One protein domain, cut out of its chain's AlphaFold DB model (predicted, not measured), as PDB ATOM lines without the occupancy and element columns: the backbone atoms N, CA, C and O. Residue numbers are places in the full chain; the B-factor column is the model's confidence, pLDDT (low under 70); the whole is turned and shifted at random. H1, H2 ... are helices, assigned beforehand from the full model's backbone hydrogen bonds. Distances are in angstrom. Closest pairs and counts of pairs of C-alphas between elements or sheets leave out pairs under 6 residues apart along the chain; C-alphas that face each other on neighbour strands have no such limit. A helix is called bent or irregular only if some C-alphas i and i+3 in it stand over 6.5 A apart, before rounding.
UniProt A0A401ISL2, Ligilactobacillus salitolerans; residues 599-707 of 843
ATOM      1  N   THR A 599     256.677 196.013 203.090       79.44
ATOM      2  CA  THR A 599     256.531 197.451 203.304       79.44
ATOM      3  C   THR A 599     255.457 197.681 204.363       79.44
ATOM      4  O   THR A 599     254.607 196.805 204.564       79.44
ATOM      5  N   PRO A 600     255.381 198.881 204.964       75.50
ATOM      6  CA  PRO A 600     254.413 199.142 206.024       75.50
ATOM      7  C   PRO A 600     252.968 198.975 205.519       75.50
ATOM      8  O   PRO A 600     252.061 198.590 206.254       75.50
ATOM      9  N   GLN A 601     252.739 199.225 204.225       76.56
ATOM     10  CA  GLN A 601     251.439 199.029 203.587       76.56
ATOM     11  C   GLN A 601     251.082 197.543 203.420       76.56
ATOM     12  O   GLN A 601     249.931 197.178 203.656       76.56
ATOM     13  N   VAL A 602     252.043 196.697 203.030       80.69
ATOM     14  CA  VAL A 602     251.854 195.240 202.899       80.69
ATOM     15  C   VAL A 602     251.580 194.618 204.266       80.69
ATOM     16  O   VAL A 602     250.617 193.870 204.418       80.69
ATOM     17  N   GLU A 603     252.350 194.996 205.281       82.12
ATOM     18  CA  GLU A 603     252.184 194.527 206.661       82.12
ATOM     19  C   GLU A 603     250.814 194.897 207.239       82.12
ATOM     20  O   GLU A 603     250.125 194.059 207.822       82.12
ATOM     21  N   LEU A 604     250.347 196.126 206.998       79.25
ATOM     22  CA  LEU A 604     249.011 196.554 207.416       79.25
ATOM     23  C   LEU A 604     247.900 195.721 206.763       79.25
ATOM     24  O   LEU A 604     246.844 195.507 207.359       79.25
ATOM     25  N   VAL A 605     248.100 195.285 205.518       79.12
ATOM     26  CA  VAL A 605     247.141 194.428 204.815       79.12
ATOM     27  C   VAL A 605     247.210 192.992 205.336       79.12
ATOM     28  O   VAL A 605     246.152 192.395 205.527       79.12
ATOM     29  N   GLN A 606     248.402 192.474 205.654       79.50
ATOM     30  CA  GLN A 606     248.571 191.163 206.295       79.50
ATOM     31  C   GLN A 606     247.817 191.083 207.631       79.50
ATOM     32  O   GLN A 606     247.120 190.100 207.867       79.50
ATOM     33  N   LEU A 607     247.841 192.139 208.458       78.06
ATOM     34  CA  LEU A 607     247.084 192.180 209.722       78.06
ATOM     35  C   LEU A 607     245.575 191.955 209.554       78.06
ATOM     36  O   LEU A 607     244.934 191.455 210.471       78.06
ATOM     37  N   LYS A 608     244.993 192.279 208.394       75.12
ATOM     38  CA  LYS A 608     243.561 192.044 208.133       75.12
ATOM     39  C   LYS A 608     243.220 190.566 207.917       75.12
ATOM     40  O   LYS A 608     242.047 190.213 207.956       75.12
ATOM     41  N   PHE A 609     244.217 189.727 207.647       69.44
ATOM     42  CA  PHE A 609     244.064 188.288 207.406       69.44
ATOM     43  C   PHE A 609     244.610 187.415 208.528       69.44
ATOM     44  O   PHE A 609     244.389 186.202 208.541       69.44
ATOM     45  N   THR A 610     245.376 188.013 209.433       73.06
ATOM     46  CA  THR A 610     246.031 187.303 210.516       73.06
ATOM     47  C   THR A 610     245.193 187.442 211.773       73.06
ATOM     48  O   THR A 610     245.158 188.500 212.392       73.06
ATOM     49  N   THR A 611     244.521 186.361 212.152       71.81
ATOM     50  CA  THR A 611     243.784 186.251 213.418       71.81
ATOM     51  C   THR A 611     244.652 185.713 214.551       71.81
ATOM     52  O   THR A 611     244.326 185.915 215.712       71.81
ATOM     53  N   GLU A 612     245.760 185.045 214.224       82.06
ATOM     54  CA  GLU A 612     246.647 184.434 215.207       82.06
ATOM     55  C   GLU A 612     247.520 185.492 215.915       82.06
ATOM     56  O   GLU A 612     248.293 186.186 215.242       82.06
ATOM     57  N   PRO A 613     247.451 185.602 217.257       81.88
ATOM     58  CA  PRO A 613     248.194 186.594 218.040       81.88
ATOM     59  C   PRO A 613     249.707 186.596 217.784       81.88
ATOM     60  O   PRO A 613     250.321 187.654 217.637       81.88
ATOM     61  N   ALA A 614     250.320 185.415 217.673       82.50
ATOM     62  CA  ALA A 614     251.760 185.283 217.453       82.50
ATOM     63  C   ALA A 614     252.197 185.884 216.105       82.50
ATOM     64  O   ALA A 614     253.184 186.617 216.028       82.50
ATOM     65  N   GLU A 615     251.432 185.625 215.046       80.38
ATOM     66  CA  GLU A 615     251.699 186.156 213.709       80.38
ATOM     67  C   GLU A 615     251.417 187.662 213.621       80.38
ATOM     68  O   GLU A 615     252.168 188.392 212.972       80.38
ATOM     69  N   GLN A 616     250.394 188.170 214.322       85.69
ATOM     70  CA  GLN A 616     250.134 189.613 214.412       85.69
ATOM     71  C   GLN A 616     251.336 190.356 215.003       85.69
ATOM     72  O   GLN A 616     251.741 191.402 214.493       85.69
ATOM     73  N   ILE A 617     251.969 189.790 216.027       85.75
ATOM     74  CA  ILE A 617     253.155 190.384 216.645       85.75
ATOM     75  C   ILE A 617     254.364 190.328 215.727       85.75
ATOM     76  O   ILE A 617     255.074 191.328 215.613       85.75
ATOM     77  N   LYS A 618     254.570 189.222 215.005       85.44
ATOM     78  CA  LYS A 618     255.618 189.153 213.977       85.44
ATOM     79  C   LYS A 618     255.448 190.248 212.922       85.44
ATOM     80  O   LYS A 618     256.448 190.752 212.415       85.44
ATOM     81  N   VAL A 619     254.217 190.645 212.583       84.19
ATOM     82  CA  VAL A 619     253.977 191.787 211.681       84.19
ATOM     83  C   VAL A 619     254.436 193.104 212.314       84.19
ATOM     84  O   VAL A 619     255.185 193.837 211.676       84.19
ATOM     85  N   PHE A 620     254.068 193.395 213.568       85.38
ATOM     86  CA  PHE A 620     254.532 194.608 214.261       85.38
ATOM     87  C   PHE A 620     256.060 194.654 214.410       85.38
ATOM     88  O   PHE A 620     256.671 195.693 214.173       85.38
ATOM     89  N   GLN A 621     256.695 193.526 214.738       85.88
ATOM     90  CA  GLN A 621     258.152 193.426 214.870       85.88
ATOM     91  C   GLN A 621     258.887 193.636 213.539       85.88
ATOM     92  O   GLN A 621     259.965 194.229 213.522       85.88
ATOM     93  N   ARG A 622     258.327 193.161 212.417       84.00
ATOM     94  CA  ARG A 622     258.876 193.430 211.077       84.00
ATOM     95  C   ARG A 622     258.679 194.895 210.683       84.00
ATOM     96  O   ARG A 622     259.649 195.526 210.260       84.00
ATOM     97  N   ALA A 623     257.503 195.461 210.955       84.12
ATOM     98  CA  ALA A 623     257.200 196.868 210.706       84.12
ATOM     99  C   ALA A 623     258.123 197.811 211.487       84.12
ATOM    100  O   ALA A 623     258.561 198.832 210.957       84.12
ATOM    101  N   ALA A 624     258.471 197.446 212.726       84.75
ATOM    102  CA  ALA A 624     259.350 198.218 213.600       84.75
ATOM    103  C   ALA A 624     260.771 198.405 213.043       84.75
ATOM    104  O   ALA A 624     261.437 199.379 213.387       84.75
ATOM    105  N   LYS A 625     261.233 197.507 212.163       84.62
ATOM    106  CA  LYS A 625     262.557 197.588 211.523       84.62
ATOM    107  C   LYS A 625     262.603 198.568 210.346       84.62
ATOM    108  O   LYS A 625     263.675 198.800 209.798       84.62
ATOM    109  N   GLN A 626     261.465 199.123 209.932       82.25
ATOM    110  CA  GLN A 626     261.357 199.951 208.732       82.25
ATOM    111  C   GLN A 626     261.326 201.447 209.080       82.25
ATOM    112  O   GLN A 626     260.688 201.859 210.048       82.25
ATOM    113  N   GLU A 627     261.919 202.300 208.236       79.69
ATOM    114  CA  GLU A 627     261.951 203.764 208.448       79.69
ATOM    115  C   GLU A 627     260.553 204.394 208.606       79.69
ATOM    116  O   GLU A 627     260.359 205.386 209.311       79.69
ATOM    117  N   LYS A 628     259.545 203.795 207.963       84.06
ATOM    118  CA  LYS A 628     258.153 204.269 207.926       84.06
ATOM    119  C   LYS A 628     257.254 203.606 208.984       84.06
ATOM    120  O   LYS A 628     256.027 203.593 208.841       84.06
ATOM    121  N   TYR A 629     257.821 203.108 210.083       87.56
ATOM    122  CA  TYR A 629     257.055 202.453 211.150       87.56
ATOM    123  C   TYR A 629     255.986 203.358 211.788       87.56
ATOM    124  O   TYR A 629     254.846 202.947 211.999       87.56
ATOM    125  N   ARG A 630     256.292 204.644 212.013       84.88
ATOM    126  CA  ARG A 630     255.313 205.601 212.566       84.88
ATOM    127  C   ARG A 630     254.050 205.693 211.707       84.88
ATOM    128  O   ARG A 630     252.953 205.753 212.252       84.88
ATOM    129  N   THR A 631     254.195 205.737 210.383       84.44
ATOM    130  CA  THR A 631     253.050 205.794 209.462       84.44
ATOM    131  C   THR A 631     252.200 204.530 209.539       84.44
ATOM    132  O   THR A 631     250.982 204.646 209.604       84.44
ATOM    133  N   PHE A 632     252.817 203.353 209.670       85.38
ATOM    134  CA  PHE A 632     252.093 202.105 209.925       85.38
ATOM    135  C   PHE A 632     251.262 202.163 211.209       85.38
ATOM    136  O   PHE A 632     250.064 201.901 211.167       85.38
ATOM    137  N   LEU A 633     251.851 202.593 212.329       87.50
ATOM    138  CA  LEU A 633     251.134 202.714 213.606       87.50
ATOM    139  C   LEU A 633     249.960 203.697 213.523       87.50
ATOM    140  O   LEU A 633     248.891 203.470 214.091       87.50
ATOM    141  N   MET A 634     250.150 204.802 212.797       85.00
ATOM    142  CA  MET A 634     249.093 205.779 212.548       85.00
ATOM    143  C   MET A 634     247.964 205.195 211.696       85.00
ATOM    144  O   MET A 634     246.804 205.478 211.986       85.00
ATOM    145  N   ASP A 635     248.279 204.362 210.705       83.38
ATOM    146  CA  ASP A 635     247.292 203.703 209.850       83.38
ATOM    147  C   ASP A 635     246.535 202.578 210.573       83.38
ATOM    148  O   ASP A 635     245.321 202.449 210.383       83.38
ATOM    149  N   VAL A 636     247.215 201.800 211.428       85.75
ATOM    150  CA  VAL A 636     246.584 200.823 212.338       85.75
ATOM    151  C   VAL A 636     245.585 201.540 213.247       85.75
ATOM    152  O   VAL A 636     244.446 201.099 213.387       85.75
ATOM    153  N   TRP A 637     245.978 202.690 213.804       83.62
ATOM    154  CA  TRP A 637     245.098 203.520 214.626       83.62
ATOM    155  C   TRP A 637     243.913 204.098 213.841       83.62
ATOM    156  O   TRP A 637     242.780 204.050 214.312       83.62
ATOM    157  N   ALA A 638     244.156 204.663 212.653       77.44
ATOM    158  CA  ALA A 638     243.144 205.368 211.865       77.44
ATOM    159  C   ALA A 638     242.058 204.437 211.300       77.44
ATOM    160  O   ALA A 638     240.919 204.858 211.115       77.44
ATOM    161  N   LYS A 639     242.367 203.158 211.059       69.25
ATOM    162  CA  LYS A 639     241.402 202.148 210.576       69.25
ATOM    163  C   LYS A 639     240.634 201.467 211.724       69.25
ATOM    164  O   LYS A 639     240.277 200.295 211.619       69.25
ATOM    165  N   ALA A 640     240.346 202.240 212.773       49.97
ATOM    166  CA  ALA A 640     239.823 201.867 214.091       49.97
ATOM    167  C   ALA A 640     238.627 200.894 214.128       49.97
ATOM    168  O   ALA A 640     238.466 200.191 215.122       49.97
ATOM    169  N   ASN A 641     237.816 200.834 213.068       55.03
ATOM    170  CA  ASN A 641     236.589 200.028 213.029       55.03
ATOM    171  C   ASN A 641     236.770 198.668 212.327       55.03
ATOM    172  O   ASN A 641     235.813 197.912 212.217       55.03
ATOM    173  N   LYS A 642     237.958 198.372 211.777       66.19
ATOM    174  CA  LYS A 642     238.220 197.157 210.977       66.19
ATOM    175  C   LYS A 642     239.328 196.262 211.540       66.19
ATOM    176  O   LYS A 642     239.658 195.263 210.911       66.19
ATOM    177  N   LEU A 643     239.932 196.640 212.666       73.69
ATOM    178  CA  LEU A 643     240.983 195.884 213.346       73.69
ATOM    179  C   LEU A 643     240.609 195.706 214.826       73.69
ATOM    180  O   LEU A 643     239.986 196.617 215.380       73.69
ATOM    181  N   PRO A 644     241.000 194.584 215.459       81.19
ATOM    182  CA  PRO A 644     240.770 194.345 216.881       81.19
ATOM    183  C   PRO A 644     241.288 195.470 217.789       81.19
ATOM    184  O   PRO A 644     242.301 196.119 217.503       81.19
ATOM    185  N   THR A 645     240.582 195.701 218.896       83.81
ATOM    186  CA  THR A 645     240.842 196.798 219.840       83.81
ATOM    187  C   THR A 645     242.234 196.697 220.466       83.81
ATOM    188  O   THR A 645     242.948 197.696 220.571       83.81
ATOM    189  N   GLU A 646     242.664 195.488 220.799       86.00
ATOM    190  CA  GLU A 646     243.973 195.149 221.351       86.00
ATOM    191  C   GLU A 646     245.131 195.560 220.427       86.00
ATOM    192  O   GLU A 646     246.119 196.120 220.900       86.00
ATOM    193  N   LEU A 647     244.988 195.423 219.101       86.06
ATOM    194  CA  LEU A 647     246.003 195.876 218.138       86.06
ATOM    195  C   LEU A 647     246.106 197.401 218.075       86.06
ATOM    196  O   LEU A 647     247.184 197.954 217.842       86.06
ATOM    197  N   ARG A 648     244.994 198.107 218.300       86.31
ATOM    198  CA  ARG A 648     244.984 199.574 218.373       86.31
ATOM    199  C   ARG A 648     245.661 200.063 219.646       86.31
ATOM    200  O   ARG A 648     246.413 201.034 219.592       86.31
ATOM    201  N   LEU A 649     245.407 199.394 220.770       88.12
ATOM    202  CA  LEU A 649     246.093 199.665 222.031       88.12
ATOM    203  C   LEU A 649     247.593 199.377 221.904       88.12
ATOM    204  O   LEU A 649     248.402 200.201 222.326       88.12
ATOM    205  N   LEU A 650     247.971 198.298 221.213       88.94
ATOM    206  CA  LEU A 650     249.371 197.981 220.932       88.94
ATOM    207  C   LEU A 650     250.038 199.086 220.102       88.94
ATOM    208  O   LEU A 650     251.134 199.540 220.432       88.94
ATOM    209  N   ALA A 651     249.351 199.608 219.082       88.94
ATOM    210  CA  ALA A 651     249.857 200.734 218.300       88.94
ATOM    211  C   ALA A 651     250.056 202.010 219.143       88.94
ATOM    212  O   ALA A 651     250.977 202.788 218.885       88.94
ATOM    213  N   VAL A 652     249.230 202.235 220.170       89.50
ATOM    214  CA  VAL A 652     249.386 203.349 221.122       89.50
ATOM    215  C   VAL A 652     250.607 203.153 222.019       89.50
ATOM    216  O   VAL A 652     251.372 204.106 222.197       89.50
ATOM    217  N   CYS A 653     250.827 201.939 222.533       88.25
ATOM    218  CA  CYS A 653     252.029 201.590 223.293       88.25
ATOM    219  C   CYS A 653     253.297 201.835 222.459       88.25
ATOM    220  O   CYS A 653     254.226 202.505 222.908       88.25
ATOM    221  N   GLU A 654     253.302 201.411 221.198       87.19
ATOM    222  CA  GLU A 654     254.412 201.634 220.266       87.19
ATOM    223  C   GLU A 654     254.632 203.123 219.944       87.19
ATOM    224  O   GLU A 654     255.758 203.625 219.977       87.19
ATOM    225  N   LEU A 655     253.564 203.899 219.728       88.50
ATOM    226  CA  LEU A 655     253.673 205.355 219.558       88.50
ATOM    227  C   LEU A 655     254.243 206.043 220.807       88.50
ATOM    228  O   LEU A 655     254.954 207.049 220.684       88.50
ATOM    229  N   LYS A 656     253.950 205.519 222.004       87.88
ATOM    230  CA  LYS A 656     254.539 205.989 223.264       87.88
ATOM    231  C   LYS A 656     256.031 205.659 223.329       87.88
ATOM    232  O   LYS A 656     256.802 206.567 223.640       87.88
ATOM    233  N   ARG A 657     256.446 204.435 222.964       87.19
ATOM    234  CA  ARG A 657     257.866 204.021 222.867       87.19
ATOM    235  C   ARG A 657     258.661 204.933 221.930       87.19
ATOM    236  O   ARG A 657     259.732 205.407 222.295       87.19
ATOM    237  N   LEU A 658     258.083 205.291 220.783       85.56
ATOM    238  CA  LEU A 658     258.676 206.226 219.817       85.56
ATOM    239  C   LEU A 658     258.669 207.700 220.269       85.56
ATOM    240  O   LEU A 658     259.157 208.565 219.540       85.56
ATOM    241  N   ARG A 659     258.089 208.024 221.434       84.31
ATOM    242  CA  ARG A 659     257.859 209.402 221.914       84.31
ATOM    243  C   ARG A 659     257.050 210.258 220.924       84.31
ATOM    244  O   ARG A 659     257.269 211.462 220.803       84.31
ATOM    245  N   LYS A 660     256.116 209.640 220.190       86.12
ATOM    246  CA  LYS A 660     255.241 210.293 219.194       86.12
ATOM    247  C   LYS A 660     253.750 210.223 219.553       86.12
ATOM    248  O   LYS A 660     252.916 210.584 218.722       86.12
ATOM    249  N   LEU A 661     253.405 209.771 220.761       85.88
ATOM    250  CA  LEU A 661     252.024 209.735 221.243       85.88
ATOM    251  C   LEU A 661     251.522 211.139 221.616       85.88
ATOM    252  O   LEU A 661     252.141 211.840 222.411       85.88
ATOM    253  N   THR A 662     250.370 211.524 221.071       86.38
ATOM    254  CA  THR A 662     249.676 212.788 221.368       86.38
ATOM    255  C   THR A 662     248.627 212.609 222.466       86.38
ATOM    256  O   THR A 662     248.001 211.550 222.536       86.38
ATOM    257  N   ALA A 663     248.352 213.660 223.245       84.25
ATOM    258  CA  ALA A 663     247.345 213.640 224.315       84.25
ATOM    259  C   ALA A 663     245.935 213.241 223.830       84.25
ATOM    260  O   ALA A 663     245.242 212.488 224.508       84.25
ATOM    261  N   ASP A 664     245.543 213.677 222.630       85.06
ATOM    262  CA  ASP A 664     244.249 213.335 222.025       85.06
ATOM    263  C   ASP A 664     244.097 211.819 221.782       85.06
ATOM    264  O   ASP A 664     243.160 211.184 222.264       85.06
ATOM    265  N   LYS A 665     245.092 211.193 221.143       84.38
ATOM    266  CA  LYS A 665     245.142 209.731 220.962       84.38
ATOM    267  C   LYS A 665     245.138 208.961 222.280       84.38
ATOM    268  O   LYS A 665     244.510 207.913 222.354       84.38
ATOM    269  N   LEU A 666     245.819 209.466 223.311       85.06
ATOM    270  CA  LEU A 666     245.785 208.849 224.636       85.06
ATOM    271  C   LEU A 666     244.365 208.879 225.218       85.06
ATOM    272  O   LEU A 666     243.890 207.859 225.706       85.06
ATOM    273  N   LYS A 667     243.666 210.016 225.117       86.56
ATOM    274  CA  LYS A 667     242.269 210.145 225.553       86.56
ATOM    275  C   LYS A 667     241.360 209.164 224.809       86.56
ATOM    276  O   LYS A 667     240.582 208.454 225.434       86.56
ATOM    277  N   GLN A 668     241.507 209.072 223.490       85.44
ATOM    278  CA  GLN A 668     240.750 208.128 222.667       85.44
ATOM    279  C   GLN A 668     241.069 206.661 223.001       85.44
ATOM    280  O   GLN A 668     240.174 205.827 222.957       85.44
ATOM    281  N   ALA A 669     242.318 206.334 223.349       85.62
ATOM    282  CA  ALA A 669     242.713 204.980 223.735       85.62
ATOM    283  C   ALA A 669     242.095 204.548 225.070       85.62
ATOM    284  O   ALA A 669     241.667 203.405 225.190       85.62
ATOM    285  N   LYS A 670     241.976 205.461 226.046       87.00
ATOM    286  CA  LYS A 670     241.312 205.180 227.332       87.00
ATOM    287  C   LYS A 670     239.851 204.762 227.158       87.00
ATOM    288  O   LYS A 670     239.389 203.885 227.874       87.00
ATOM    289  N   ASN A 671     239.159 205.323 226.165       86.38
ATOM    290  CA  ASN A 671     237.774 204.958 225.852       86.38
ATOM    291  C   ASN A 671     237.625 203.530 225.293       86.38
ATOM    292  O   ASN A 671     236.513 203.025 225.222       86.38
ATOM    293  N   LEU A 672     238.720 202.897 224.858       85.06
ATOM    294  CA  LEU A 672     238.729 201.511 224.373       85.06
ATOM    295  C   LEU A 672     239.004 200.491 225.484       85.06
ATOM    296  O   LEU A 672     238.869 199.290 225.265       85.06
ATOM    297  N   VAL A 673     239.457 200.966 226.641       86.75
ATOM    298  CA  VAL A 673     239.775 200.156 227.815       86.75
ATOM    299  C   VAL A 673     238.548 200.127 228.717       86.75
ATOM    300  O   VAL A 673     237.862 201.140 228.866       86.75
ATOM    301  N   TYR A 674     238.280 198.978 229.340       86.44
ATOM    302  CA  TYR A 674     237.174 198.860 230.285       86.44
ATOM    303  C   TYR A 674     237.323 199.912 231.406       86.44
ATOM    304  O   TYR A 674     238.441 200.079 231.902       86.44
ATOM    305  N   PRO A 675     236.259 200.620 231.839       84.38
ATOM    306  CA  PRO A 675     236.381 201.754 232.761       84.38
ATOM    307  C   PRO A 675     237.200 201.453 234.026       84.38
ATOM    308  O   PRO A 675     238.086 202.228 234.386       84.38
ATOM    309  N   ALA A 676     237.002 200.278 234.635       83.06
ATOM    310  CA  ALA A 676     237.738 199.861 235.834       83.06
ATOM    311  C   ALA A 676     239.240 199.584 235.592       83.06
ATOM    312  O   ALA A 676     240.035 199.586 236.527       83.06
ATOM    313  N   ASN A 677     239.650 199.377 234.337       86.56
ATOM    314  CA  ASN A 677     241.026 199.085 233.933       86.56
ATOM    315  C   ASN A 677     241.807 200.323 233.464       86.56
ATOM    316  O   ASN A 677     243.007 200.215 233.200       86.56
ATOM    317  N   GLN A 678     241.174 201.498 233.354       86.38
ATOM    318  CA  GLN A 678     241.815 202.699 232.800       86.38
ATOM    319  C   GLN A 678     243.054 203.124 233.600       86.38
ATOM    320  O   GLN A 678     244.102 203.386 233.010       86.38
ATOM    321  N   ALA A 679     242.977 203.094 234.934       83.81
ATOM    322  CA  ALA A 679     244.117 203.398 235.799       83.81
ATOM    323  C   ALA A 679     245.288 202.421 235.583       83.81
ATOM    324  O   ALA A 679     246.444 202.836 235.519       83.81
ATOM    325  N   ARG A 680     244.990 201.128 235.391       84.19
ATOM    326  CA  ARG A 680     245.991 200.082 235.131       84.19
ATOM    327  C   ARG A 680     246.673 200.269 233.773       84.19
ATOM    328  O   ARG A 680     247.880 200.072 233.660       84.19
ATOM    329  N   PHE A 681     245.924 200.698 232.757       87.38
ATOM    330  CA  PHE A 681     246.471 201.035 231.441       87.38
ATOM    331  C   PHE A 681     247.380 202.274 231.481       87.38
ATOM    332  O   PHE A 681     248.443 202.289 230.860       87.38
ATOM    333  N   GLU A 682     246.995 203.309 232.231       84.69
ATOM    334  CA  GLU A 682     247.827 204.502 232.423       84.69
ATOM    335  C   GLU A 682     249.125 204.187 233.160       84.69
ATOM    336  O   GLU A 682     250.190 204.676 232.765       84.69
ATOM    337  N   ASP A 683     249.056 203.339 234.185       85.19
ATOM    338  CA  ASP A 683     250.241 202.931 234.929       85.19
ATOM    339  C   ASP A 683     251.209 202.144 234.038       85.19
ATOM    340  O   ASP A 683     252.403 202.455 233.986       85.19
ATOM    341  N   TYR A 684     250.679 201.223 233.226       85.88
ATOM    342  CA  TYR A 684     251.450 200.480 232.230       85.88
ATOM    343  C   TYR A 684     252.173 201.412 231.242       85.88
ATOM    344  O   TYR A 684     253.395 201.330 231.079       85.88
ATOM    345  N   LEU A 685     251.456 202.374 230.644       84.19
ATOM    346  CA  LEU A 685     252.014 203.366 229.711       84.19
ATOM    347  C   LEU A 685     253.107 204.256 230.318       84.19
ATOM    348  O   LEU A 685     253.923 204.814 229.575       84.19
ATOM    349  N   THR A 686     253.103 204.425 231.640       80.12
ATOM    350  CA  THR A 686     254.008 205.336 232.349       80.12
ATOM    351  C   THR A 686     255.224 204.609 232.922       80.12
ATOM    352  O   THR A 686     256.332 205.137 232.844       80.12
ATOM    353  N   LYS A 687     255.043 203.400 233.466       75.44
ATOM    354  CA  LYS A 687     256.074 202.675 234.227       75.44
ATOM    355  C   LYS A 687     256.691 201.479 233.498       75.44
ATOM    356  O   LYS A 687     257.831 201.118 233.810       75.44
ATOM    357  N   GLU A 688     255.974 200.866 232.556       71.69
ATOM    358  CA  GLU A 688     256.333 199.543 232.012       71.69
ATOM    359  C   GLU A 688     256.488 199.501 230.486       71.69
ATOM    360  O   GLU A 688     257.335 198.765 229.984       71.69
ATOM    361  N   VAL A 689     255.772 200.338 229.728       77.06
ATOM    362  CA  VAL A 689     255.807 200.320 228.250       77.06
ATOM    363  C   VAL A 689     257.208 200.519 227.669       77.06
ATOM    364  O   VAL A 689     257.536 199.923 226.648       77.06
ATOM    365  N   SER A 690     258.071 201.305 228.315       65.56
ATOM    366  CA  SER A 690     259.454 201.510 227.865       65.56
ATOM    367  C   SER A 690     260.400 200.339 228.163       65.56
ATOM    368  O   SER A 690     261.538 200.372 227.705       65.56
ATOM    369  N   LYS A 691     259.972 199.345 228.956       64.94
ATOM    370  CA  LYS A 691     260.807 198.224 229.425       64.94
ATOM    371  C   LYS A 691     260.578 196.927 228.648       64.94
ATOM    372  O   LYS A 691     261.477 196.095 228.599       64.94
ATOM    373  N   HIS A 692     259.406 196.759 228.041       66.31
ATOM    374  CA  HIS A 692     259.049 195.551 227.298       66.31
ATOM    375  C   HIS A 692     259.065 195.802 225.788       66.31
ATOM    376  O   HIS A 692     258.626 196.856 225.330       66.31
ATOM    377  N   ALA A 693     259.577 194.837 225.024       69.69
ATOM    378  CA  ALA A 693     259.427 194.800 223.573       69.69
ATOM    379  C   ALA A 693     258.051 194.227 223.196       69.69
ATOM    380  O   ALA A 693     257.469 193.460 223.969       69.69
ATOM    381  N   THR A 694     257.573 194.552 221.992       81.75
ATOM    382  CA  THR A 694     256.327 194.018 221.428       81.75
ATOM    383  C   THR A 694     256.321 192.485 221.510       81.75
ATOM    384  O   THR A 694     257.125 191.819 220.847       81.75
ATOM    385  N   SER A 695     255.449 191.918 222.347       84.31
ATOM    386  CA  SER A 695     255.460 190.490 222.713       84.31
ATOM    387  C   SER A 695     254.059 189.929 222.953       84.31
ATOM    388  O   SER A 695     253.116 190.682 223.191       84.31
ATOM    389  N   LEU A 696     253.916 188.599 222.862       84.25
ATOM    390  CA  LEU A 696     252.625 187.912 223.021       84.25
ATOM    391  C   LEU A 696     251.971 188.251 224.363       84.25
ATOM    392  O   LEU A 696     250.801 188.615 224.398       84.25
ATOM    393  N   ALA A 697     252.771 188.257 225.430       83.88
ATOM    394  CA  ALA A 697     252.340 188.633 226.770       83.88
ATOM    395  C   ALA A 697     251.801 190.074 226.848       83.88
ATOM    396  O   ALA A 697     250.845 190.340 227.573       83.88
ATOM    397  N   GLU A 698     252.378 191.013 226.087       84.88
ATOM    398  CA  GLU A 698     251.861 192.385 226.013       84.88
ATOM    399  C   GLU A 698     250.496 192.423 225.319       84.88
ATOM    400  O   GLU A 698     249.572 193.064 225.812       84.88
ATOM    401  N   LEU A 699     250.336 191.715 224.202       85.06
ATOM    402  CA  LEU A 699     249.058 191.662 223.495       85.06
ATOM    403  C   LEU A 699     247.967 190.977 224.337       85.06
ATOM    404  O   LEU A 699     246.839 191.468 224.386       85.06
ATOM    405  N   GLU A 700     248.294 189.906 225.061       85.75
ATOM    406  CA  GLU A 700     247.392 189.252 226.020       85.75
ATOM    407  C   GLU A 700     246.995 190.190 227.166       85.75
ATOM    408  O   GLU A 700     245.814 190.299 227.505       85.75
ATOM    409  N   PHE A 701     247.955 190.933 227.724       87.12
ATOM    410  CA  PHE A 701     247.686 191.946 228.742       87.12
ATOM    411  C   PHE A 701     246.727 193.027 228.227       87.12
ATOM    412  O   PHE A 701     245.721 193.319 228.876       87.12
ATOM    413  N   LEU A 702     246.988 193.581 227.041       87.62
ATOM    414  CA  LEU A 702     246.119 194.582 226.415       87.62
ATOM    415  C   LEU A 702     244.723 194.023 226.124       87.62
ATOM    416  O   LEU A 702     243.733 194.724 226.319       87.62
ATOM    417  N   THR A 703     244.631 192.754 225.728       85.94
ATOM    418  CA  THR A 703     243.354 192.061 225.528       85.94
ATOM    419  C   THR A 703     242.571 191.977 226.842       85.94
ATOM    420  O   THR A 703     241.378 192.274 226.870       85.94
ATOM    421  N   ASN A 704     243.228 191.656 227.957       86.25
ATOM    422  CA  ASN A 704     242.584 191.594 229.273       86.25
ATOM    423  C   ASN A 704     242.102 192.963 229.773       86.25
ATOM    424  O   ASN A 704     241.069 193.033 230.431       86.25
ATOM    425  N   LEU A 705     242.778 194.059 229.414       86.00
ATOM    426  CA  LEU A 705     242.341 195.414 229.778       86.00
ATOM    427  C   LEU A 705     241.004 195.813 229.133       86.00
ATOM    428  O   LEU A 705     240.287 196.660 229.672       86.00
ATOM    429  N   THR A 706     240.647 195.204 228.003       84.19
ATOM    430  CA  THR A 706     239.354 195.443 227.337       84.19
ATOM    431  C   THR A 706     238.184 194.704 227.996       84.19
ATOM    432  O   THR A 706     237.034 194.993 227.679       84.19
ATOM    433  N   LYS A 707     238.452 193.784 228.935       83.31
ATOM    434  CA  LYS A 707     237.450 192.947 229.613       83.31
ATOM    435  C   LYS A 707     237.235 193.396 231.069       83.31
ATOM    436  O   LYS A 707     238.168 193.925 231.677       83.31
TER     437      LYS A 707
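Overview. This is residues 599 to 707 of the 843 residues of a protein of Ligilactobacillus salitolerans (UniProt A0A401ISL2). Seven short helices form a compact cluster with H4 in the middle: H3, H5 and H7 pack on H4 from different sides, H1 and H2 form a helical hairpin at one end of the longest axis, and H6 closes the other end. The printed part goes from H1, H2 and H3 at one end through H4 to H5 and H6 at the other; the link of residues 688 to 695 then comes back to H2, where H7 begins at Leu 696, and H7 crosses H4 and ends at Leu 705 beside Asn 677 of H6. The printed part has 109 residues, with seven named helices, H1 to H7 in chain order, and no named strand; the class is all helix. The whole is compact, with a radius of gyration of the C-alphas of 12.8 A, and the C-alphas span 36 by 27 by 25 A.

Arrangement. H4, residues 645 to 657, has its centre 2.1 A from the mean of the C-alphas. It touches H3, residues 629 to 638, with 12 pairs of C-alphas within 8 A; the closest are those of Leu 633 and Ala 651, 5.3 A apart. H3 and H4 form a helical hairpin at 37 degrees, only just a steep tilt, running opposite ways. With residues 648 to 652 alone, H4 touches H5, residues 663 to 670; the closest C-alphas are those of Leu 649 and Ala 669, 6.5 A apart. This too is a helical hairpin, at 35.4 degrees, only just steep. With residues 645 to 650 alone, H4 touches H7, residues 696 to 705, at a steep tilt of 65 degrees; the closest C-alphas are those of Glu 646 and Thr 703, 5.2 A apart. H4 and H7 are the hubs, each touching three other helices. H6, residues 675 to 687, touches H7 with residues 677 to 681 alone, the closest C-alphas being those of Asn 677 and Leu 705, 5.7 A apart; the two form a helical hairpin at 37 degrees, only just steep. H6 and H4 are close but not clearly touching, with the closest C-alphas, those of Cys 653 and Leu 685, 6.7 A apart. H2, residues 613 to 624, touches H7 with residues 613 to 617 alone, only just about perpendicular at 71 degrees; the closest C-alphas are those of Ala 614 and Leu 696, 6.2 A apart. H2 and H4 are near each other, with 9 pairs of C-alphas within 10 A. H1, residues 600 to 606, forms a helical hairpin with H2 at a shallow tilt of 11 degrees, the C-alphas of Pro 600 and Ala 623 being closest at 5.9 A. H1 also touches H3 at a steep tilt of 50 degrees, with the closest C-alphas, those of Pro 600 and Phe 632, 5.4 A apart. Among the pairs that are apart are H1 and H6, H3 and H7, and H5 and H7. Every O i to N i+4 pair is within hydrogen-bond range in H1, H2, H3, H4, H5 and H7; in H6 it is 7 of 9.

Along the chain. H4 measures 18.7 A from first to last C-alpha; C-alpha 645 is at (240.842, 196.798, 219.840), and C-alpha 657 is at (257.866, 204.021, 222.867). H6 measures 19.8 A and is irregular: C-alphas 676 and 679 are 7.3 A apart. H2 measures 16.7 A, H7 14.4 A, H3 14.2 A, H5 10.8 A and H1 9.9 A. H1 begins with C-alpha 600 at (254.413, 199.142, 206.024), and H7 ends with C-alpha 705 at (242.341, 195.414, 229.778).

Size, cuts and confidence. The two C-alphas farthest apart are those of Thr 599 and Ala 676, at 37.6 A. The printed part has no cut. No link is long: H2 to H3, H4 to H5 and H5 to H6 are tight, the other three short. The mean pLDDT of the printed part is 82.1; residue 609, residues 639 to 642 and residues 690 to 693 are under 70.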